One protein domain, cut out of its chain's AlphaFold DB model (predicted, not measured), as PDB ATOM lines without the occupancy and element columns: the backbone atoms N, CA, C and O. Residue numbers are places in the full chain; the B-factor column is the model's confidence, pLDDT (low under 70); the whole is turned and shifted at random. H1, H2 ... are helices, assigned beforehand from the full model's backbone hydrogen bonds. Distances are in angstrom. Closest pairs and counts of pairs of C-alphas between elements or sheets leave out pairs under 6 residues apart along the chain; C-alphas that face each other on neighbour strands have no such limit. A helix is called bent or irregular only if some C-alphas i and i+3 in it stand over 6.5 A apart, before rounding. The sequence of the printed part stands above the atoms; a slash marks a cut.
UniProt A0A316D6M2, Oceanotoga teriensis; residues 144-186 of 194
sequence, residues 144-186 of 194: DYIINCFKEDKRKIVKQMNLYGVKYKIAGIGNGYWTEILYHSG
ATOM      1  N   ASP A 144      14.559  32.138  46.820       91.31
ATOM      2  CA  ASP A 144      14.659  30.727  47.205       91.31
ATOM      3  C   ASP A 144      13.473  29.904  46.704       91.31
ATOM      4  O   ASP A 144      13.655  28.794  46.196       91.31
ATOM      5  N   TYR A 145      12.258  30.454  46.786       89.50
ATOM      6  CA  TYR A 145      11.070  29.809  46.239       89.50
ATOM      7  C   TYR A 145      11.202  29.583  44.731       89.50
ATOM      8  O   TYR A 145      10.977  28.469  44.249       89.50
ATOM      9  N   ILE A 146      11.615  30.615  43.989       86.31
ATOM     10  CA  ILE A 146      11.812  30.533  42.539       86.31
ATOM     11  C   ILE A 146      12.874  29.474  42.223       86.31
ATOM     12  O   ILE A 146      12.622  28.574  41.425       86.31
ATOM     13  N   ILE A 147      14.034  29.521  42.884       85.69
ATOM     14  CA  ILE A 147      15.109  28.540  42.691       85.69
ATOM     15  C   ILE A 147      14.595  27.116  42.928       85.69
ATOM     16  O   ILE A 147      14.851  26.231  42.111       85.69
ATOM     17  N   ASN A 148      13.836  26.886  44.001       85.38
ATOM     18  CA  ASN A 148      13.267  25.574  44.303       85.38
ATOM     19  C   ASN A 148      12.266  25.118  43.231       85.38
ATOM     20  O   ASN A 148      12.314  23.963  42.805       85.38
ATOM     21  N   CYS A 149      11.436  26.031  42.711       82.19
ATOM     22  CA  CYS A 149      10.515  25.727  41.615       82.19
ATOM     23  C   CYS A 149      11.237  25.147  40.394       82.19
ATOM     24  O   CYS A 149      10.740  24.176  39.819       82.19
ATOM     25  N   PHE A 150      12.394  25.715  40.034       79.50
ATOM     26  CA  PHE A 150      13.199  25.278  38.891       79.50
ATOM     27  C   PHE A 150      14.114  24.077  39.193       79.50
ATOM     28  O   PHE A 150      14.390  23.288  38.292       79.50
ATOM     29  N   LYS A 151      14.580  23.893  40.437       79.75
ATOM     30  CA  LYS A 151      15.415  22.737  40.834       79.75
ATOM     31  C   LYS A 151      14.672  21.408  40.760       79.75
ATOM     32  O   LYS A 151      15.272  20.387  40.427       79.75
ATOM     33  N   GLU A 152      13.380  21.416  41.068       72.19
ATOM     34  CA  GLU A 152      12.544  20.214  41.014       72.19
ATOM     35  C   GLU A 152      12.392  19.650  39.589       72.19
ATOM     36  O   GLU A 152      12.001  18.495  39.422       72.19
ATOM     37  N   ASP A 153      12.735  20.423  38.553       67.88
ATOM     38  CA  ASP A 153      12.641  20.013  37.157       67.88
ATOM     39  C   ASP A 153      13.984  20.145  36.418       67.88
ATOM     40  O   ASP A 153      14.502  21.227  36.163       67.88
ATOM     41  N   LYS A 154      14.544  19.012  35.976       68.31
ATOM     42  CA  LYS A 154      15.827  18.963  35.246       68.31
ATOM     43  C   LYS A 154      15.718  19.312  33.749       68.31
ATOM     44  O   LYS A 154      16.693  19.161  32.999       68.31
ATOM     45  N   ARG A 155      14.544  19.726  33.255       71.44
ATOM     46  CA  ARG A 155      14.329  20.103  31.844       71.44
ATOM     47  C   ARG A 155      14.913  21.483  31.519       71.44
ATOM     48  O   ARG A 155      15.331  22.244  32.385       71.44
ATOM     49  N   LYS A 156      14.957  21.816  30.223       68.31
ATOM     50  CA  LYS A 156      15.308  23.172  29.755       68.31
ATOM     51  C   LYS A 156      14.304  24.184  30.300       68.31
ATOM     52  O   LYS A 156      13.118  23.866  30.306       68.31
ATOM     53  N   ILE A 157      14.766  25.387  30.635       74.25
ATOM     54  CA  ILE A 157      13.954  26.473  31.204       74.25
ATOM     55  C   ILE A 157      12.665  26.697  30.384       74.25
ATOM     56  O   ILE A 157      11.574  26.606  30.938       74.25
ATOM     57  N   VAL A 158      12.758  26.769  29.049       67.62
ATOM     58  CA  VAL A 158      11.586  26.882  28.147       67.62
ATOM     59  C   VAL A 158      10.525  25.784  28.322       67.62
ATOM     60  O   VAL A 158       9.333  26.035  28.173       67.62
ATOM     61  N   LYS A 159      10.927  24.546  28.644       65.00
ATOM     62  CA  LYS A 159       9.984  23.438  28.874       65.00
ATOM     63  C   LYS A 159       9.316  23.537  30.247       65.00
ATOM     64  O   LYS A 159       8.174  23.100  30.379       65.00
ATOM     65  N   GLN A 160      10.015  24.103  31.231       66.19
ATOM     66  CA  GLN A 160       9.474  24.338  32.571       66.19
ATOM     67  C   GLN A 160       8.430  25.466  32.557       66.19
ATOM     68  O   GLN A 160       7.415  25.365  33.243       66.19
ATOM     69  N   MET A 161       8.653  26.486  31.716       70.25
ATOM     70  CA  MET A 161       7.760  27.636  31.523       70.25
ATOM     71  C   MET A 161       6.482  27.273  30.757       70.25
ATOM     72  O   MET A 161       5.391  27.628  31.187       70.25
ATOM     73  N   ASN A 162       6.601  26.534  29.645       59.41
ATOM     74  CA  ASN A 162       5.473  26.327  28.729       59.41
ATOM     75  C   ASN A 162       4.485  25.236  29.160       59.41
ATOM     76  O   ASN A 162       3.318  25.304  28.783       59.41
ATOM     77  N   LEU A 163       4.946  24.160  29.812       52.91
ATOM     78  CA  LEU A 163       4.172  22.909  29.806       52.91
ATOM     79  C   LEU A 163       4.131  22.142  31.132       52.91
ATOM     80  O   LEU A 163       3.188  21.382  31.330       52.91
ATOM     81  N   TYR A 164       5.112  22.279  32.034       50.47
ATOM     82  CA  TYR A 164       5.243  21.285  33.104       50.47
ATOM     83  C   TYR A 164       5.869  21.787  34.413       50.47
ATOM     84  O   TYR A 164       7.007  21.456  34.738       50.47
ATOM     85  N   GLY A 165       5.073  22.469  35.233       56.88
ATOM     86  CA  GLY A 165       5.302  22.514  36.681       56.88
ATOM     87  C   GLY A 165       5.514  23.910  37.244       56.88
ATOM     88  O   GLY A 165       4.818  24.262  38.187       56.88
ATOM     89  N   VAL A 166       6.393  24.733  36.660       58.72
ATOM     90  CA  VAL A 166       6.638  26.089  37.193       58.72
ATOM     91  C   VAL A 166       5.416  26.990  37.007       58.72
ATOM     92  O   VAL A 166       5.088  27.723  37.930       58.72
ATOM     93  N   LYS A 167       4.670  26.867  35.898       64.56
ATOM     94  CA  LYS A 167       3.419  27.623  35.676       64.56
ATOM     95  C   LYS A 167       2.394  27.445  36.809       64.56
ATOM     96  O   LYS A 167       1.732  28.396  37.192       64.56
ATOM     97  N   TYR A 168       2.272  26.238  37.365       68.12
ATOM     98  CA  TYR A 168       1.326  25.951  38.456       68.12
ATOM     99  C   TYR A 168       1.908  26.232  39.848       68.12
ATOM    100  O   TYR A 168       1.230  26.061  40.859       68.12
ATOM    101  N   LYS A 169       3.179  26.635  39.909       81.50
ATOM    102  CA  LYS A 169       3.861  27.069  41.127       81.50
ATOM    103  C   LYS A 169       3.929  28.592  41.196       81.50
ATOM    104  O   LYS A 169       3.671  29.151  42.248       81.50
ATOM    105  N   ILE A 170       4.198  29.263  40.081       87.12
ATOM    106  CA  ILE A 170       4.244  30.722  39.970       87.12
ATOM    107  C   ILE A 170       3.006  31.181  39.203       87.12
ATOM    108  O   ILE A 170       2.935  31.053  37.981       87.12
ATOM    109  N   ALA A 171       2.027  31.707  39.932       88.62
ATOM    110  CA  ALA A 171       0.710  32.004  39.394       88.62
ATOM    111  C   ALA A 171       0.761  33.146  38.360       88.62
ATOM    112  O   ALA A 171       1.282  34.226  38.631       88.62
ATOM    113  N   GLY A 172       0.159  32.933  37.186       86.50
ATOM    114  CA  GLY A 172      -0.106  33.977  36.185       86.50
ATOM    115  C   GLY A 172       1.062  34.451  35.329       86.50
ATOM    116  O   GLY A 172       0.850  35.295  34.461       86.50
ATOM    117  N   ILE A 173       2.269  33.911  35.515       86.94
ATOM    118  CA  ILE A 173       3.383  34.168  34.595       86.94
ATOM    119  C   ILE A 173       3.256  33.203  33.412       86.94
ATOM    120  O   ILE A 173       3.665  32.040  33.482       86.94
ATOM    121  N   GLY A 174       2.622  33.686  32.343       82.81
ATOM    122  CA  GLY A 174       2.485  32.972  31.079       82.81
ATOM    123  C   GLY A 174       3.664  33.221  30.144       82.81
ATOM    124  O   GLY A 174       4.686  33.790  30.527       82.81
ATOM    125  N   ASN A 175       3.544  32.737  28.907       82.38
ATOM    126  CA  ASN A 175       4.642  32.731  27.939       82.38
ATOM    127  C   ASN A 175       5.100  34.143  27.552       82.38
ATOM    128  O   ASN A 175       6.280  34.314  27.233       82.38
ATOM    129  N   GLY A 176       4.188  35.125  27.569       85.31
ATOM    130  CA  GLY A 176       4.518  36.517  27.287       85.31
ATOM    131  C   GLY A 176       5.488  37.052  28.331       85.31
ATOM    132  O   GLY A 176       6.635  37.359  28.005       85.31
ATOM    133  N   TYR A 177       5.075  37.047  29.602       88.00
ATOM    134  CA  TYR A 177       5.934  37.512  30.696       88.00
ATOM    135  C   TYR A 177       7.235  36.732  30.799       88.00
ATOM    136  O   TYR A 177       8.301  37.307  30.988       88.00
ATOM    137  N   TRP A 178       7.170  35.417  30.644       86.25
ATOM    138  CA  TRP A 178       8.340  34.558  30.704       86.25
ATOM    139  C   TRP A 178       9.402  34.899  29.652       86.25
ATOM    140  O   TRP A 178      10.596  34.849  29.947       86.25
ATOM    141  N   THR A 179       8.978  35.245  28.436       87.25
ATOM    142  CA  THR A 179       9.890  35.666  27.364       87.25
ATOM    143  C   THR A 179      10.597  36.966  27.738       87.25
ATOM    144  O   THR A 179      11.826  37.025  27.674       87.25
ATOM    145  N   GLU A 180       9.843  37.955  28.219       91.56
ATOM    146  CA  GLU A 180      10.381  39.247  28.656       91.56
ATOM    147  C   GLU A 180      11.324  39.101  29.860       91.56
ATOM    148  O   GLU A 180      12.441  39.614  29.847       91.56
ATOM    149  N   ILE A 181      10.932  38.327  30.880       89.69
ATOM    150  CA  ILE A 181      11.746  38.074  32.079       89.69
ATOM    151  C   ILE A 181      13.098  37.470  31.694       89.69
ATOM    152  O   ILE A 181      14.138  37.921  32.177       89.69
ATOM    153  N   LEU A 182      13.110  36.454  30.826       88.88
ATOM    154  CA  LEU A 182      14.358  35.829  30.394       88.88
ATOM    155  C   LEU A 182      15.229  36.771  29.568       88.88
ATOM    156  O   LEU A 182      16.448  36.768  29.753       88.88
ATOM    157  N   TYR A 183      14.616  37.558  28.682       93.56
ATOM    158  CA  TYR A 183      15.317  38.549  27.874       93.56
ATOM    159  C   TYR A 183      16.014  39.582  28.764       93.56
ATOM    160  O   TYR A 183      17.235  39.730  28.691       93.56
ATOM    161  N   HIS A 184      15.272  40.202  29.686       95.44
ATOM    162  CA  HIS A 184      15.810  41.175  30.637       95.44
ATOM    163  C   HIS A 184      16.836  40.573  31.607       95.44
ATOM    164  O   HIS A 184      17.733  41.275  32.063       95.44
ATOM    165  N   SER A 185      16.748  39.270  31.887       90.81
ATOM    166  CA  SER A 185      17.724  38.557  32.723       90.81
ATOM    167  C   SER A 185      18.960  38.072  31.954       90.81
ATOM    168  O   SER A 185      19.859  37.485  32.556       90.81
ATOM    169  N   GLY A 186      19.009  38.231  30.626       92.75
ATOM    170  CA  GLY A 186      20.090  37.698  29.790       92.75
ATOM    171  C   GLY A 186      20.173  36.164  29.785       92.75
ATOM    172  O   GLY A 186      21.236  35.589  29.537       92.75
TER     173      GLY A 186
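Overview. This is residues 144 to 186 of the 194 residues of a protein of Oceanotoga teriensis (UniProt A0A316D6M2). Three short helices with few contacts between them, and a long loop, residues 163 to 174, along one side: H1 stands about perpendicular to H2, while H3 runs back the opposite way to H2 at a shallow tilt. The loop of residues 163 to 174 swings out from the end of H2 toward the level of H1 and folds back to the beginning of H3. The printed part has 43 residues with three named helices, in the order H1, H2, H3 along the chain, and no named strand; the class is all helix, with 24 residues in named elements. It is compact, with a radius of gyration of the C-alphas of 9.7 A, and rounded, spanning 23 by 19 by 18 A.

Arrangement. Start at H1, residues 144 to 151, and go on to H2, residues 157 to 162. These two are close but not clearly touching: look at Phe 150 and Gln 160, whose C-alphas are their closest pair, 7.4 A apart. Their lines are about perpendicular, at 87 degrees, and their centres are 13.4 A apart. Next find H3, residues 175 to 184, which only just touches H2, with 3 pairs of C-alphas within 8 A. The closest C-alphas of H2 and H3 are those of Asn 162 and Asn 175, 6.5 A apart. H2 and H3 form a helical hairpin: they run opposite ways at a shallow tilt of 26 degrees. H1 and H3 are apart. In the backbone of H1, H2 and H3, every O i to N i+4 pair is within hydrogen-bond range.

Along the chain. Find C-alpha 144 at (14.659, 30.727, 47.205); from there H1 runs 10.2 A to Lys 151. H2 runs 8.8 A from Ile 157 to Asn 162, whose C-alpha is at (5.473, 26.327, 28.729). Then watch z rise along the loop to C-alpha 169 at (3.861, 27.069, 41.127) and come back to 27.939 at C-alpha 175. H3, the longest helix with 10 residues, runs 14.3 A from Asn 175 to C-alpha 184 at (15.810, 41.175, 30.637). No helix is bent or irregular.

Size, cuts and confidence. The two C-alphas farthest apart are those of Tyr 168 and Gly 186, 23.8 A. The printed part runs from 144 to 186 with no cut. The link from H1 to H2 is tight, with 5 residues; the link from H2 to H3 is long, with 12. In the B-factor column the mean pLDDT of the printed part is 78.3, and 13 residues are under 70: 153 to 154, 156, 158 to 160 and 162 to 168.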